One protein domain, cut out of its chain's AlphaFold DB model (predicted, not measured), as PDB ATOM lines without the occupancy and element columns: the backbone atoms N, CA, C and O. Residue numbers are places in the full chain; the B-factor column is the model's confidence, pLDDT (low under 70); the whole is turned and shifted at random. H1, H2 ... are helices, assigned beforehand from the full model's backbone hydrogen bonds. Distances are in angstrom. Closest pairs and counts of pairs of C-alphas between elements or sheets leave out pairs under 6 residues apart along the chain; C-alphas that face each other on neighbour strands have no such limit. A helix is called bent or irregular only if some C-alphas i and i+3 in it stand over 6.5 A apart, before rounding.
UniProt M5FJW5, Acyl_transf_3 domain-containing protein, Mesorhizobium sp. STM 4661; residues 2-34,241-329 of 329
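Overview. This is residues 2 to 34 and 241 to 329 of the 329 residues of the protein "Acyl_transf_3 domain-containing protein" of Mesorhizobium sp. STM 4661 (UniProt M5FJW5). A small helical body has two arms that stick out: H4 packs slantwise on the long helix H5, short H1 is set against both, and H2 reaches H1 with its last residues. Residues 241 to 256 of the bent helix H3 make one arm, and residues 315 to 329, mostly in H6, make the other, which lengthens the line of H5. The printed part has 122 residues, with six named helices, H1 to H6 in order, and no named strand; the class is all helix. The whole is loose, with a radius of gyration of the C-alphas of 19.2 A, and flat, spanning 68 by 44 by 19 A.

Along the chain. H1 is residues 2 to 7, beginning at C-alpha 2 (34.943, 42.408, 37.490). H2 is residues 23 to 32, 14.2 A long. H3, residues 241 to 259, was assigned as one helix by its hydrogen bonds but is bent: C-alphas 249 and 252 are 7.5 A apart. Its arms are H3a, residues 241 to 249, and H3b, residues 252 to 259. H4 is residues 261 to 278, 25.8 A long, with a kink of 40 degrees near residue 268. H5, the longest helix, is residues 288 to 311, 34.8 A, beginning at C-alpha 288 (50.073, 44.347, 27.811). H6 is residues 313 to 327, 21.4 A, ending at C-alpha 327 (11.369, 57.878, 66.783). H3a, H4 and H6 are irregular, H4 only just: C-alphas 246 and 249 are 7.4 A apart, 266 and 269 6.9 A, and 314 and 317 7.3 A.

Arrangement. H1 is the hub, touching three helices. It only just touches H2, with 3 pairs of C-alphas within 8 A, closest Ala 3 and Thr 32 at 5.0 A. It only just touches residues 269 to 272 of H4, also with 3 pairs, closest Leu 5 and Leu 272 at 6.8 A. It touches residues 294 to 298 of H5, closest C-alphas Leu 5 and Gly 298 at 6.5 A. H4 and H5 touch at a steep tilt of 50 degrees, opposite ways, closest C-alphas Ser 263 and Tyr 309 at 5.4 A. H3a and H3b are about perpendicular, at 78 degrees. H3b and H4 meet only through their link, as do H5 and H6. Every O i to N i+4 pair is within hydrogen-bond range in H1, H2, H3b and H5, against 4 of 5 in H3a, 12 of 14 in H4 and 9 of 11 in H6.

Size, cuts and confidence. The C-alphas of Ser 19 and Ala 329 are the farthest apart, 69.3 A. Residues 35 to 240 are not printed, and C-alphas 34 and 241 are 28.7 A apart across the cut. The link from H1 to H2 is long, 15 residues. Mean pLDDT of the printed part is 89.5; residues 326 to 329 are under 70.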
ATOM      1  N   MET A   2      33.945  42.953  38.440       91.50
ATOM      2  CA  MET A   2      34.943  42.408  37.490       91.50
ATOM      3  C   MET A   2      34.412  42.120  36.077       91.50
ATOM      4  O   MET A   2      35.075  42.477  35.108       91.50
ATOM      5  N   ALA A   3      33.200  41.572  35.944       92.38
ATOM      6  CA  ALA A   3      32.583  41.329  34.636       92.38
ATOM      7  C   ALA A   3      32.384  42.597  33.806       92.38
ATOM      8  O   ALA A   3      32.722  42.629  32.620       92.38
ATOM      9  N   HIS A   4      31.909  43.665  34.446       93.69
ATOM     10  CA  HIS A   4      31.748  44.963  33.801       93.69
ATOM     11  C   HIS A   4      33.100  45.614  33.530       93.69
ATOM     12  O   HIS A   4      33.317  46.088  32.425       93.69
ATOM     13  N   LEU A   5      34.032  45.584  34.489       95.12
ATOM     14  CA  LEU A   5      35.378  46.126  34.293       95.12
ATOM     15  C   LEU A   5      36.051  45.492  33.069       95.12
ATOM     16  O   LEU A   5      36.554  46.217  32.215       95.12
ATOM     17  N   ARG A   6      35.994  44.160  32.941       94.25
ATOM     18  CA  ARG A   6      36.487  43.443  31.761       94.25
ATOM     19  C   ARG A   6      35.744  43.881  30.502       94.25
ATOM     20  O   ARG A   6      36.399  44.262  29.544       94.25
ATOM     21  N   GLY A   7      34.408  43.873  30.506       91.62
ATOM     22  CA  GLY A   7      33.605  44.261  29.337       91.62
ATOM     23  C   GLY A   7      33.828  45.704  28.862       91.62
ATOM     24  O   GLY A   7      33.735  45.972  27.673       91.62
ATOM     25  N   TYR A   8      34.179  46.616  29.772       92.62
ATOM     26  CA  TYR A   8      34.510  48.011  29.462       92.62
ATOM     27  C   TYR A   8      35.991  48.246  29.132       92.62
ATOM     28  O   TYR A   8      36.362  49.370  28.794       92.62
ATOM     29  N   SER A   9      36.855  47.242  29.278       93.38
ATOM     30  CA  SER A   9      38.305  47.390  29.063       93.38
ATOM     31  C   SER A   9      38.827  46.525  27.922       93.38
ATOM     32  O   SER A   9      39.813  46.896  27.293       93.38
ATOM     33  N   LEU A  10      38.195  45.380  27.669       93.12
ATOM     34  CA  LEU A  10      38.663  44.343  26.758       93.12
ATOM     35  C   LEU A  10      37.517  43.863  25.852       93.12
ATOM     36  O   LEU A  10      36.359  43.863  26.283       93.12
ATOM     37  N   PRO A  11      37.825  43.410  24.624       90.25
ATOM     38  CA  PRO A  11      36.828  42.863  23.713       90.25
ATOM     39  C   PRO A  11      36.232  41.553  24.248       90.25
ATOM     40  O   PRO A  11      36.800  40.884  25.109       90.25
ATOM     41  N   ALA A  12      35.069  41.155  23.727       88.31
ATOM     42  CA  ALA A  12      34.476  39.864  24.064       88.31
ATOM     43  C   ALA A  12      35.373  38.701  23.598       88.31
ATOM     44  O   ALA A  12      36.015  38.787  22.555       88.31
ATOM     45  N   TYR A  13      35.357  37.580  24.328       86.94
ATOM     46  CA  TYR A  13      36.194  36.409  24.022       86.94
ATOM     47  C   TYR A  13      36.038  35.915  22.574       86.94
ATOM     48  O   TYR A  13      37.020  35.578  21.917       86.94
ATOM     49  N   GLY A  14      34.805  35.916  22.053       84.00
ATOM     50  CA  GLY A  14      34.519  35.513  20.673       84.00
ATOM     51  C   GLY A  14      35.244  36.366  19.629       84.00
ATOM     52  O   GLY A  14      35.713  35.816  18.633       84.00
ATOM     53  N   ALA A  15      35.419  37.661  19.908       86.19
ATOM     54  CA  ALA A  15      36.060  38.640  19.032       86.19
ATOM     55  C   ALA A  15      37.597  38.647  19.120       86.19
ATOM     56  O   ALA A  15      38.246  39.392  18.390       86.19
ATOM     57  N   LEU A  16      38.197  37.837  20.001       86.81
ATOM     58  CA  LEU A  16      39.653  37.727  20.076       86.81
ATOM     59  C   LEU A  16      40.230  36.991  18.852       86.81
ATOM     60  O   LEU A  16      39.626  36.009  18.392       86.81
ATOM     61  N   PRO A  17      41.421  37.394  18.368       87.06
ATOM     62  CA  PRO A  17      42.184  36.624  17.392       87.06
ATOM     63  C   PRO A  17      42.438  35.190  17.869       87.06
ATOM     64  O   PRO A  17      42.577  34.937  19.066       87.06
ATOM     65  N   ALA A  18      42.540  34.240  16.935       85.12
ATOM     66  CA  ALA A  18      42.806  32.838  17.270       85.12
ATOM     67  C   ALA A  18      44.133  32.647  18.033       85.12
ATOM     68  O   ALA A  18      44.199  31.801  18.920       85.12
ATOM     69  N   SER A  19      45.144  33.482  17.757       85.31
ATOM     70  CA  SER A  19      46.429  33.502  18.474       85.31
ATOM     71  C   SER A  19      46.295  33.788  19.971       85.31
ATOM     72  O   SER A  19      47.118  33.334  20.758       85.31
ATOM     73  N   ASP A  20      45.249  34.516  20.368       84.69
ATOM     74  CA  ASP A  20      45.084  35.022  21.733       84.69
ATOM     75  C   ASP A  20      44.164  34.110  22.569       84.69
ATOM     76  O   ASP A  20      44.057  34.267  23.790       84.69
ATOM     77  N   LYS A  21      43.518  33.119  21.934       86.94
ATOM     78  CA  LYS A  21      42.583  32.150  22.540       86.94
ATOM     79  C   LYS A  21      43.301  30.963  23.200       86.94
ATOM     80  O   LYS A  21      42.927  29.807  23.023       86.94
ATOM     81  N   GLY A  22      44.340  31.248  23.984       90.31
ATOM     82  CA  GLY A  22      45.023  30.249  24.808       90.31
ATOM     83  C   GLY A  22      44.229  29.849  26.059       90.31
ATOM     84  O   GLY A  22      43.279  30.526  26.462       90.31
ATOM     85  N   LEU A  23      44.665  28.781  26.735       90.38
ATOM     86  CA  LEU A  23      44.032  28.272  27.962       90.38
ATOM     87  C   LEU A  23      43.962  29.325  29.082       90.38
ATOM     88  O   LEU A  23      42.931  29.469  29.735       90.38
ATOM     89  N   ILE A  24      45.038  30.093  29.281       90.81
ATOM     90  CA  ILE A  24      45.101  31.156  30.300       90.81
ATOM     91  C   ILE A  24      44.063  32.243  30.003       90.81
ATOM     92  O   ILE A  24      43.345  32.678  30.904       90.81
ATOM     93  N   THR A  25      43.934  32.644  28.737       89.69
ATOM     94  CA  THR A  25      42.916  33.603  28.305       89.69
ATOM     95  C   THR A  25      41.515  33.050  28.544       89.69
ATOM     96  O   THR A  25      40.679  33.740  29.119       89.69
ATOM     97  N   ALA A  26      41.254  31.797  28.167       88.81
ATOM     98  CA  ALA A  26      39.958  31.163  28.394       88.81
ATOM     99  C   ALA A  26      39.586  31.145  29.888       88.81
ATOM    100  O   ALA A  26      38.478  31.546  30.247       88.81
ATOM    101  N   LEU A  27      40.529  30.780  30.764       90.56
ATOM    102  CA  LEU A  27      40.354  30.808  32.222       90.56
ATOM    103  C   LEU A  27      40.096  32.227  32.746       90.56
ATOM    104  O   LEU A  27      39.151  32.440  33.506       90.56
ATOM    105  N   PHE A  28      40.882  33.215  32.311       91.69
ATOM    106  CA  PHE A  28      40.692  34.617  32.689       91.69
ATOM    107  C   PHE A  28      39.291  35.120  32.312       91.69
ATOM    108  O   PHE A  28      38.604  35.732  33.136       91.69
ATOM    109  N   TYR A  29      38.829  34.827  31.093       90.31
ATOM    110  CA  TYR A  29      37.490  35.206  30.647       90.31
ATOM    111  C   TYR A  29      36.396  34.436  31.390       90.31
ATOM    112  O   TYR A  29      35.395  35.048  31.748       90.31
ATOM    113  N   ALA A  30      36.584  33.147  31.680       89.00
ATOM    114  CA  ALA A  30      35.618  32.346  32.429       89.00
ATOM    115  C   ALA A  30      35.418  32.864  33.862       89.00
ATOM    116  O   ALA A  30      34.284  33.011  34.307       89.00
ATOM    117  N   VAL A  31      36.498  33.218  34.566       90.25
ATOM    118  CA  VAL A  31      36.429  33.729  35.949       90.25
ATOM    119  C   VAL A  31      35.868  35.152  36.008       90.25
ATOM    120  O   VAL A  31      35.210  35.525  36.978       90.25
ATOM    121  N   THR A  32      36.100  35.964  34.975       90.62
ATOM    122  CA  THR A  32      35.638  37.359  34.949       90.62
ATOM    123  C   THR A  32      34.265  37.543  34.311       90.62
ATOM    124  O   THR A  32      33.682  38.602  34.480       90.62
ATOM    125  N   ARG A  33      33.694  36.550  33.625       87.12
ATOM    126  CA  ARG A  33      32.376  36.641  32.969       87.12
ATOM    127  C   ARG A  33      31.129  36.605  33.872       87.12
ATOM    128  O   ARG A  33      30.150  37.228  33.455       87.12
ATOM    129  N   PRO A  34      31.074  35.934  35.045       86.44
ATOM    130  CA  PRO A  34      29.813  35.673  35.745       86.44
ATOM    131  C   PRO A  34      29.265  36.919  36.464       86.44
ATOM    132  O   PRO A  34      29.352  37.053  37.681       86.44
ATOM    133  N   GLU A 241      31.391  26.341  62.221       90.75
ATOM    134  CA  GLU A 241      32.549  26.911  62.937       90.75
ATOM    135  C   GLU A 241      33.901  26.529  62.304       90.75
ATOM    136  O   GLU A 241      34.810  27.351  62.204       90.75
ATOM    137  N   ARG A 242      34.015  25.293  61.801       90.31
ATOM    138  CA  ARG A 242      35.202  24.811  61.069       90.31
ATOM    139  C   ARG A 242      35.557  25.692  59.869       90.31
ATOM    140  O   ARG A 242      36.727  26.004  59.685       90.31
ATOM    141  N   VAL A 243      34.565  26.098  59.073       90.81
ATOM    142  CA  VAL A 243      34.786  26.969  57.906       90.81
ATOM    143  C   VAL A 243      35.235  28.349  58.373       90.81
ATOM    144  O   VAL A 243      36.189  28.900  57.829       90.81
ATOM    145  N   ASN A 244      34.619  28.872  59.435       90.31
ATOM    146  CA  ASN A 244      35.017  30.151  60.017       90.31
ATOM    147  C   ASN A 244      36.477  30.139  60.508       90.31
ATOM    148  O   ASN A 244      37.204  31.094  60.262       90.31
ATOM    149  N   ARG A 245      36.931  29.038  61.124       92.69
ATOM    150  CA  ARG A 245      38.323  28.862  61.569       92.69
ATOM    151  C   ARG A 245      39.314  28.806  60.402       92.69
ATOM    152  O   ARG A 245      40.381  29.397  60.478       92.69
ATOM    153  N   ILE A 246      38.950  28.138  59.304       93.75
ATOM    154  CA  ILE A 246      39.777  28.086  58.083       93.75
ATOM    155  C   ILE A 246      39.920  29.480  57.455       93.75
ATOM    156  O   ILE A 246      40.988  29.833  56.964       93.75
ATOM    157  N   LEU A 247      38.847  30.275  57.469       92.56
ATOM    158  CA  LEU A 247      38.816  31.608  56.862       92.56
ATOM    159  C   LEU A 247      39.297  32.727  57.797       92.56
ATOM    160  O   LEU A 247      39.454  33.861  57.344       92.56
ATOM    161  N   GLU A 248      39.557  32.431  59.072       93.38
ATOM    162  CA  GLU A 248      39.992  33.400  60.081       93.38
ATOM    163  C   GLU A 248      41.211  34.239  59.647       93.38
ATOM    164  O   GLU A 248      41.132  35.467  59.769       93.38
ATOM    165  N   PRO A 249      42.275  33.665  59.041       95.12
ATOM    166  CA  PRO A 249      43.430  34.447  58.589       95.12
ATOM    167  C   PRO A 249      43.068  35.513  57.545       95.12
ATOM    168  O   PRO A 249      43.679  36.578  57.487       95.12
ATOM    169  N   ALA A 250      42.043  35.252  56.731       93.44
ATOM    170  CA  ALA A 250      41.549  36.168  55.708       93.44
ATOM    171  C   ALA A 250      40.359  37.020  56.188       93.44
ATOM    172  O   ALA A 250      39.851  37.858  55.436       93.44
ATOM    173  N   ALA A 251      39.894  36.845  57.429       91.38
ATOM    174  CA  ALA A 251      38.630  37.411  57.884       91.38
ATOM    175  C   ALA A 251      38.628  38.943  57.891       91.38
ATOM    176  O   ALA A 251      37.599  39.555  57.612       91.38
ATOM    177  N   TRP A 252      39.768  39.586  58.167       92.56
ATOM    178  CA  TRP A 252      39.882  41.043  58.057       92.56
ATOM    179  C   TRP A 252      39.645  41.531  56.622       92.56
ATOM    180  O   TRP A 252      38.835  42.440  56.417       92.56
ATOM    181  N   ALA A 253      40.284  40.900  55.634       90.38
ATOM    182  CA  ALA A 253      40.132  41.268  54.229       90.38
ATOM    183  C   ALA A 253      38.695  41.016  53.746       90.38
ATOM    184  O   ALA A 253      38.076  41.903  53.158       90.38
ATOM    185  N   ILE A 254      38.127  39.850  54.075       90.62
ATOM    186  CA  ILE A 254      36.748  39.481  53.723       90.62
ATOM    187  C   ILE A 254      35.747  40.470  54.333       90.62
ATOM    188  O   ILE A 254      34.873  40.974  53.627       90.62
ATOM    189  N   ARG A 255      35.878  40.797  55.627       89.94
ATOM    190  CA  ARG A 255      34.991  41.761  56.301       89.94
ATOM    191  C   ARG A 255      35.111  43.160  55.706       89.94
ATOM    192  O   ARG A 255      34.089  43.805  55.494       89.94
ATOM    193  N   SER A 256      36.327  43.608  55.407       87.38
ATOM    194  CA  SER A 256      36.572  44.940  54.841       87.38
ATOM    195  C   SER A 256      35.983  45.082  53.435       87.38
ATOM    196  O   SER A 256      35.316  46.073  53.146       87.38
ATOM    197  N   LEU A 257      36.159  44.072  52.577       87.06
ATOM    198  CA  LEU A 257      35.575  44.053  51.232       87.06
ATOM    199  C   LEU A 257      34.048  43.915  51.267       87.06
ATOM    200  O   LEU A 257      33.348  44.584  50.510       87.06
ATOM    201  N   SER A 258      33.519  43.086  52.170       88.19
ATOM    202  CA  SER A 258      32.073  42.916  52.346       88.19
ATOM    203  C   SER A 258      31.399  44.199  52.846       88.19
ATOM    204  O   SER A 258      30.304  44.536  52.396       88.19
ATOM    205  N   ALA A 259      32.076  44.972  53.701       88.50
ATOM    206  CA  ALA A 259      31.550  46.221  54.245       88.50
ATOM    207  C   ALA A 259      31.314  47.316  53.192       88.50
ATOM    208  O   ALA A 259      30.479  48.177  53.435       88.50
ATOM    209  N   MET A 260      32.025  47.294  52.058       91.69
ATOM    210  CA  MET A 260      31.838  48.245  50.947       91.69
ATOM    211  C   MET A 260      31.048  47.656  49.771       91.69
ATOM    212  O   MET A 260      30.997  48.253  48.693       91.69
ATOM    213  N   SER A 261      30.503  46.447  49.931       91.81
ATOM    214  CA  SER A 261      29.912  45.684  48.828       91.81
ATOM    215  C   SER A 261      28.752  46.418  48.156       91.81
ATOM    216  O   SER A 261      28.633  46.348  46.931       91.81
ATOM    217  N   TYR A 262      27.944  47.167  48.915       92.69
ATOM    218  CA  TYR A 262      26.823  47.912  48.354       92.69
ATOM    219  C   TYR A 262      27.289  49.148  47.578       92.69
ATOM    220  O   TYR A 262      26.841  49.369  46.455       92.69
ATOM    221  N   SER A 263      28.253  49.905  48.110       94.12
ATOM    222  CA  SER A 263      28.868  51.028  47.391       94.12
ATOM    223  C   SER A 263      29.556  50.552  46.113       94.12
ATOM    224  O   SER A 263      29.360  51.139  45.050       94.12
ATOM    225  N   LEU A 264      30.309  49.449  46.177       94.12
ATOM    226  CA  LEU A 264      30.870  48.841  44.975       94.12
ATOM    227  C   LEU A 264      29.766  48.521  43.970       94.12
ATOM    228  O   LEU A 264      29.913  48.899  42.817       94.12
ATOM    229  N   TYR A 265      28.666  47.897  44.399       94.88
ATOM    230  CA  TYR A 265      27.549  47.506  43.538       94.88
ATOM    231  C   TYR A 265      26.887  48.680  42.794       94.88
ATOM    232  O   TYR A 265      26.675  48.577  41.584       94.88
ATOM    233  N   ILE A 266      26.569  49.782  43.479       95.56
ATOM    234  CA  ILE A 266      25.792  50.880  42.875       95.56
ATOM    235  C   ILE A 266      26.657  51.929  42.166       95.56
ATOM    236  O   ILE A 266      26.175  52.582  41.239       95.56
ATOM    237  N   PHE A 267      27.921  52.101  42.576       96.88
ATOM    238  CA  PHE A 267      28.810  53.123  42.017       96.88
ATOM    239  C   PHE A 267      29.753  52.582  40.934       96.88
ATOM    240  O   PHE A 267      30.169  53.369  40.083       96.88
ATOM    241  N   HIS A 268      30.080  51.274  40.885       96.25
ATOM    242  CA  HIS A 268      31.096  50.791  39.928       96.25
ATOM    243  C   HIS A 268      30.701  51.069  38.478       96.25
ATOM    244  O   HIS A 268      31.547  51.420  37.665       96.25
ATOM    245  N   TYR A 269      29.429  50.892  38.128       96.00
ATOM    246  CA  TYR A 269      28.998  50.959  36.736       96.00
ATOM    247  C   TYR A 269      29.033  52.379  36.160       96.00
ATOM    248  O   TYR A 269      29.688  52.549  35.130       96.00
ATOM    249  N   PRO A 270      28.428  53.407  36.792       96.19
ATOM    250  CA  PRO A 270      28.507  54.772  36.273       96.19
ATOM    251  C   PRO A 270      29.951  55.280  36.218       96.19
ATOM    252  O   PRO A 270      30.324  55.941  35.253       96.19
ATOM    253  N   VAL A 271      30.801  54.906  37.184       96.44
ATOM    254  CA  VAL A 271      32.234  55.241  37.147       96.44
ATOM    255  C   VAL A 271      32.923  54.589  35.947       96.44
ATOM    256  O   VAL A 271      33.647  55.262  35.215       96.44
ATOM    257  N   LEU A 272      32.677  53.300  35.690       96.25
ATOM    258  CA  LEU A 272      33.235  52.618  34.520       96.25
ATOM    259  C   LEU A 272      32.743  53.231  33.207       96.25
ATOM    260  O   LEU A 272      33.559  53.411  32.305       96.25
ATOM    261  N   VAL A 273      31.458  53.577  33.092       95.00
ATOM    262  CA  VAL A 273      30.901  54.258  31.909       95.00
ATOM    263  C   VAL A 273      31.617  55.586  31.683       95.00
ATOM    264  O   VAL A 273      32.156  55.812  30.601       95.00
ATOM    265  N   TYR A 274      31.701  56.420  32.721       95.00
ATOM    266  CA  TYR A 274      32.347  57.727  32.651       95.00
ATOM    267  C   TYR A 274      33.814  57.632  32.224       95.00
ATOM    268  O   TYR A 274      34.229  58.323  31.292       95.00
ATOM    269  N   LEU A 275      34.582  56.733  32.853       95.31
ATOM    270  CA  LEU A 275      35.978  56.490  32.495       95.31
ATOM    271  C   LEU A 275      36.108  56.003  31.053       95.31
ATOM    272  O   LEU A 275      37.004  56.453  30.348       95.31
ATOM    273  N   THR A 276      35.228  55.104  30.602       94.25
ATOM    274  CA  THR A 276      35.299  54.546  29.241       94.25
ATOM    275  C   THR A 276      35.098  55.606  28.175       94.25
ATOM    276  O   THR A 276      35.845  55.637  27.206       94.25
ATOM    277  N   VAL A 277      34.081  56.446  28.346       92.12
ATOM    278  CA  VAL A 277      33.666  57.380  27.299       92.12
ATOM    279  C   VAL A 277      34.581  58.598  27.242       92.12
ATOM    280  O   VAL A 277      34.889  59.064  26.152       92.12
ATOM    281  N   ASN A 278      35.045  59.091  28.393       91.38
ATOM    282  CA  ASN A 278      35.741  60.378  28.454       91.38
ATOM    283  C   ASN A 278      37.274  60.269  28.502       91.38
ATOM    284  O   ASN A 278      37.948  61.223  28.132       91.38
ATOM    285  N   PHE A 279      37.843  59.147  28.968       92.50
ATOM    286  CA  PHE A 279      39.287  59.072  29.261       92.50
ATOM    287  C   PHE A 279      39.981  57.808  28.747       92.50
ATOM    288  O   PHE A 279      41.125  57.859  28.305       92.50
ATOM    289  N   MET A 280      39.329  56.654  28.872       92.81
ATOM    290  CA  MET A 280      39.950  55.329  28.816       92.81
ATOM    291  C   MET A 280      39.085  54.355  27.992       92.81
ATOM    292  O   MET A 280      38.475  53.438  28.574       92.81
ATOM    293  N   PRO A 281      39.001  54.551  26.657       92.38
ATOM    294  CA  PRO A 281      38.240  53.676  25.768       92.38
ATOM    295  C   PRO A 281      38.784  52.245  25.800       92.38
ATOM    296  O   PRO A 281      39.935  52.007  26.168       92.38
ATOM    297  N   ALA A 282      37.938  51.277  25.443       90.81
ATOM    298  CA  ALA A 282      38.302  49.863  25.481       90.81
ATOM    299  C   ALA A 282      39.505  49.562  24.571       90.81
ATOM    300  O   ALA A 282      39.614  50.089  23.463       90.81
ATOM    301  N   ALA A 283      40.401  48.689  25.034       90.19
ATOM    302  CA  ALA A 283      41.544  48.269  24.239       90.19
ATOM    303  C   ALA A 283      41.083  47.396  23.055       90.19
ATOM    304  O   ALA A 283      40.198  46.556  23.226       90.19
ATOM    305  N   PRO A 284      41.706  47.521  21.868       84.50
ATOM    306  CA  PRO A 284      41.288  46.778  20.677       84.50
ATOM    307  C   PRO A 284      41.671  45.291  20.721       84.50
ATOM    308  O   PRO A 284      41.105  44.485  19.991       84.50
ATOM    309  N   ARG A 285      42.644  44.913  21.560       84.44
ATOM    310  CA  ARG A 285      43.156  43.542  21.675       84.44
ATOM    311  C   ARG A 285      43.563  43.204  23.101       84.44
ATOM    312  O   ARG A 285      43.864  44.092  23.903       84.44
ATOM    313  N   LEU A 286      43.632  41.907  23.386       82.56
ATOM    314  CA  LEU A 286      44.204  41.400  24.623       82.56
ATOM    315  C   LEU A 286      45.736  41.445  24.515       82.56
ATOM    316  O   LEU A 286      46.343  40.714  23.747       82.56
ATOM    317  N   GLY A 287      46.369  42.340  25.265       84.44
ATOM    318  CA  GLY A 287      47.825  42.477  25.313       84.44
ATOM    319  C   GLY A 287      48.246  43.314  26.515       84.44
ATOM    320  O   GLY A 287      47.390  43.747  27.288       84.44
ATOM    321  N   GLY A 288      49.546  43.590  26.663       86.31
ATOM    322  CA  GLY A 288      50.073  44.347  27.811       86.31
ATOM    323  C   GLY A 288      49.353  45.683  28.048       86.31
ATOM    324  O   GLY A 288      48.995  45.999  29.181       86.31
ATOM    325  N   GLY A 289      49.028  46.413  26.975       87.38
ATOM    326  CA  GLY A 289      48.240  47.650  27.055       87.38
ATOM    327  C   GLY A 289      46.805  47.438  27.558       87.38
ATOM    328  O   GLY A 289      46.341  48.190  28.409       87.38
ATOM    329  N   GLY A 290      46.119  46.382  27.106       89.19
ATOM    330  CA  GLY A 290      44.762  46.054  27.562       89.19
ATOM    331  C   GLY A 290      44.711  45.599  29.023       89.19
ATOM    332  O   GLY A 290      43.802  45.979  29.756       89.19
ATOM    333  N   ILE A 291      45.711  44.837  29.476       90.62
ATOM    334  CA  ILE A 291      45.841  44.440  30.887       90.62
ATOM    335  C   ILE A 291      46.144  45.664  31.756       90.62
ATOM    336  O   ILE A 291      45.512  45.848  32.794       90.62
ATOM    337  N   THR A 292      47.053  46.536  31.312       92.81
ATOM    338  CA  THR A 292      47.366  47.790  32.013       92.81
ATOM    339  C   THR A 292      46.117  48.659  32.148       92.81
ATOM    340  O   THR A 292      45.808  49.122  33.244       92.81
ATOM    341  N   LEU A 293      45.342  48.805  31.069       93.81
ATOM    342  CA  LEU A 293      44.067  49.519  31.077       93.81
ATOM    343  C   LEU A 293      43.082  48.916  32.086       93.81
ATOM    344  O   LEU A 293      42.510  49.651  32.887       93.81
ATOM    345  N   LEU A 294      42.906  47.589  32.081       94.31
ATOM    346  CA  LEU A 294      42.037  46.880  33.024       94.31
ATOM    347  C   LEU A 294      42.439  47.166  34.481       94.31
ATOM    348  O   LEU A 294      41.577  47.469  35.307       94.31
ATOM    349  N   VAL A 295      43.736  47.084  34.792       95.12
ATOM    350  CA  VAL A 295      44.269  47.302  36.145       95.12
ATOM    351  C   VAL A 295      44.089  48.754  36.577       95.12
ATOM    352  O   VAL A 295      43.532  48.999  37.645       95.12
ATOM    353  N   VAL A 296      44.492  49.717  35.745       95.56
ATOM    354  CA  VAL A 296      44.389  51.152  36.057       95.56
ATOM    355  C   VAL A 296      42.927  51.561  36.225       95.56
ATOM    356  O   VAL A 296      42.560  52.162  37.234       95.56
ATOM    357  N   LYS A 297      42.060  51.175  35.284       95.69
ATOM    358  CA  LYS A 297      40.625  51.475  35.341       95.69
ATOM    359  C   LYS A 297      39.956  50.818  36.546       95.69
ATOM    360  O   LYS A 297      39.123  51.442  37.202       95.69
ATOM    361  N   GLY A 298      40.345  49.585  36.869       96.06
ATOM    362  CA  GLY A 298      39.892  48.871  38.059       96.06
ATOM    363  C   GLY A 298      40.309  49.566  39.351       96.06
ATOM    364  O   GLY A 298      39.471  49.749  40.232       96.06
ATOM    365  N   ALA A 299      41.565  50.008  39.439       96.56
ATOM    366  CA  ALA A 299      42.102  50.717  40.597       96.56
ATOM    367  C   ALA A 299      41.401  52.064  40.820       96.56
ATOM    368  O   ALA A 299      40.962  52.340  41.936       96.56
ATOM    369  N   ILE A 300      41.212  52.865  39.763       96.62
ATOM    370  CA  ILE A 300      40.476  54.137  39.845       96.62
ATOM    371  C   ILE A 300      39.026  53.879  40.261       96.62
ATOM    372  O   ILE A 300      38.531  54.510  41.193       96.62
ATOM    373  N   CYS A 301      38.352  52.918  39.620       96.62
ATOM    374  CA  CYS A 301      36.975  52.576  39.963       96.62
ATOM    375  C   CYS A 301      36.846  52.152  41.431       96.62
ATOM    376  O   CYS A 301      35.939  52.610  42.124       96.62
ATOM    377  N   PHE A 302      37.753  51.304  41.915       95.69
ATOM    378  CA  PHE A 302      37.762  50.861  43.303       95.69
ATOM    379  C   PHE A 302      38.011  52.023  44.270       95.69
ATOM    380  O   PHE A 302      37.285  52.159  45.251       95.69
ATOM    381  N   ALA A 303      38.979  52.896  43.973       96.19
ATOM    382  CA  ALA A 303      39.283  54.069  44.790       96.19
ATOM    383  C   ALA A 303      38.086  55.026  44.894       96.19
ATOM    384  O   ALA A 303      37.744  55.470  45.989       96.19
ATOM    385  N   VAL A 304      37.395  55.291  43.782       95.62
ATOM    386  CA  VAL A 304      36.182  56.122  43.776       95.62
ATOM    387  C   VAL A 304      35.075  55.475  44.613       95.62
ATOM    388  O   VAL A 304      34.505  56.131  45.484       95.62
ATOM    389  N   CYS A 305      34.803  54.180  44.424       95.44
ATOM    390  CA  CYS A 305      33.812  53.466  45.233       95.44
ATOM    391  C   CYS A 305      34.169  53.461  46.729       95.44
ATOM    392  O   CYS A 305      33.275  53.569  47.566       95.44
ATOM    393  N   LEU A 306      35.458  53.386  47.075       95.12
ATOM    394  CA  LEU A 306      35.934  53.479  48.454       95.12
ATOM    395  C   LEU A 306      35.649  54.862  49.061       95.12
ATOM    396  O   LEU A 306      35.207  54.943  50.206       95.12
ATOM    397  N   VAL A 307      35.842  55.946  48.303       95.81
ATOM    398  CA  VAL A 307      35.475  57.302  48.749       95.81
ATOM    399  C   VAL A 307      33.973  57.388  49.027       95.81
ATOM    400  O   VAL A 307      33.577  57.811  50.113       95.81
ATOM    401  N   PHE A 308      33.128  56.918  48.105       94.94
ATOM    402  CA  PHE A 308      31.675  56.902  48.306       94.94
ATOM    403  C   PHE A 308      31.252  56.038  49.504       94.94
ATOM    404  O   PHE A 308      30.392  56.448  50.287       94.94
ATOM    405  N   TYR A 309      31.906  54.895  49.714       94.69
ATOM    406  CA  TYR A 309      31.700  54.059  50.897       94.69
ATOM    407  C   TYR A 309      31.971  54.824  52.201       94.69
ATOM    408  O   TYR A 309      31.154  54.791  53.126       94.69
ATOM    409  N   LEU A 310      33.096  55.544  52.283       92.62
ATOM    410  CA  LEU A 310      33.474  56.312  53.473       92.62
ATOM    411  C   LEU A 310      32.504  57.469  53.762       92.62
ATOM    412  O   LEU A 310      32.266  57.802  54.929       92.62
ATOM    413  N   LEU A 311      31.946  58.072  52.712       92.44
ATOM    414  CA  LEU A 311      31.008  59.186  52.820       92.44
ATOM    415  C   LEU A 311      29.597  58.734  53.213       92.44
ATOM    416  O   LEU A 311      28.978  59.385  54.056       92.44
ATOM    417  N   PHE A 312      29.106  57.627  52.648       91.81
ATOM    418  CA  PHE A 312      27.698  57.234  52.747       91.81
ATOM    419  C   PHE A 312      27.501  55.918  53.504       91.81
ATOM    420  O   PHE A 312      27.040  55.928  54.645       91.81
ATOM    421  N   GLU A 313      27.883  54.781  52.916       89.44
ATOM    422  CA  GLU A 313      27.560  53.452  53.458       89.44
ATOM    423  C   GLU A 313      28.150  53.215  54.858       89.44
ATOM    424  O   GLU A 313      27.451  52.713  55.743       89.44
ATOM    425  N   ARG A 314      29.382  53.666  55.132       90.62
ATOM    426  CA  ARG A 314      29.998  53.556  56.469       90.62
ATOM    427  C   ARG A 314      29.198  54.292  57.553       90.62
ATOM    428  O   ARG A 314      29.243  53.911  58.721       90.62
ATOM    429  N   ARG A 315      28.450  55.336  57.181       87.94
ATOM    430  CA  ARG A 315      27.651  56.156  58.106       87.94
ATOM    431  C   ARG A 315      26.246  55.604  58.355       87.94
ATOM    432  O   ARG A 315      25.547  56.140  59.214       87.94
ATOM    433  N   THR A 316      25.854  54.514  57.687       85.00
ATOM    434  CA  THR A 316      24.509  53.914  57.794       85.00
ATOM    435  C   THR A 316      24.106  53.639  59.240       85.00
ATOM    436  O   THR A 316      23.014  54.013  59.659       85.00
ATOM    437  N   VAL A 317      24.995  53.043  60.045       81.44
ATOM    438  CA  VAL A 317      24.691  52.704  61.448       81.44
ATOM    439  C   VAL A 317      24.460  53.956  62.294       81.44
ATOM    440  O   VAL A 317      23.501  54.007  63.060       81.44
ATOM    441  N   ALA A 318      25.305  54.977  62.133       82.19
ATOM    442  CA  ALA A 318      25.173  56.233  62.868       82.19
ATOM    443  C   ALA A 318      23.876  56.967  62.497       82.19
ATOM    444  O   ALA A 318      23.182  57.478  63.375       82.19
ATOM    445  N   PHE A 319      23.523  56.981  61.211       83.69
ATOM    446  CA  PHE A 319      22.297  57.605  60.720       83.69
ATOM    447  C   PHE A 319      21.043  56.865  61.204       83.69
ATOM    448  O   PHE A 319      20.125  57.482  61.741       83.69
ATOM    449  N   ARG A 320      21.050  55.531  61.123       85.00
ATOM    450  CA  ARG A 320      19.990  54.669  61.657       85.00
ATOM    451  C   ARG A 320      19.751  54.901  63.147       85.00
ATOM    452  O   ARG A 320      18.606  55.034  63.564       85.00
ATOM    453  N   ASN A 321      20.813  54.945  63.953       83.31
ATOM    454  CA  ASN A 321      20.682  55.129  65.400       83.31
ATOM    455  C   ASN A 321      20.076  56.497  65.749       83.31
ATOM    456  O   ASN A 321      19.290  56.578  66.686       83.31
ATOM    457  N   ARG A 322      20.387  57.550  64.978       83.50
ATOM    458  CA  ARG A 322      19.752  58.867  65.137       83.50
ATOM    459  C   ARG A 322      18.257  58.816  64.839       83.50
ATOM    460  O   ARG A 322      17.489  59.287  65.663       83.50
ATOM    461  N   ILE A 323      17.852  58.192  63.729       80.88
ATOM    462  CA  ILE A 323      16.430  58.053  63.367       80.88
ATOM    463  C   ILE A 323      15.672  57.263  64.434       80.88
ATOM    464  O   ILE A 323      14.641  57.714  64.920       80.88
ATOM    465  N   ASN A 324      16.194  56.105  64.842       78.56
ATOM    466  CA  ASN A 324      15.537  55.288  65.860       78.56
ATOM    467  C   ASN A 324      15.478  56.005  67.222       78.56
ATOM    468  O   ASN A 324      14.483  55.868  67.929       78.56
ATOM    469  N   GLY A 325      16.495  56.801  67.573       70.75
ATOM    470  CA  GLY A 325      16.494  57.635  68.779       70.75
ATOM    471  C   GLY A 325      15.464  58.768  68.737       70.75
ATOM    472  O   GLY A 325      14.821  59.031  69.740       70.75
ATOM    473  N   THR A 326      15.248  59.396  67.577       64.06
ATOM    474  CA  THR A 326      14.197  60.419  67.398       64.06
ATOM    475  C   THR A 326      12.787  59.845  67.314       64.06
ATOM    476  O   THR A 326      11.828  60.559  67.546       64.06
ATOM    477  N   VAL A 327      12.655  58.574  66.936       56.19
ATOM    478  CA  VAL A 327      11.369  57.878  66.783       56.19
ATOM    479  C   VAL A 327      10.887  57.254  68.101       56.19
ATOM    480  O   VAL A 327       9.704  56.965  68.247       56.19
ATOM    481  N   SER A 328      11.803  57.019  69.043       54.09
ATOM    482  CA  SER A 328      11.510  56.465  70.374       54.09
ATOM    483  C   SER A 328      11.353  57.528  71.469       54.09
ATOM    484  O   SER A 328      11.063  57.160  72.607       54.09
ATOM    485  N   ALA A 329      11.543  58.806  71.127       45.59
ATOM    486  CA  ALA A 329      11.291  59.975  71.971       45.59
ATOM    487  C   ALA A 329       9.933  60.595  71.616       45.59
ATOM    488  O   ALA A 329       9.249  61.053  72.555       45.59
TER     489      ALA A 329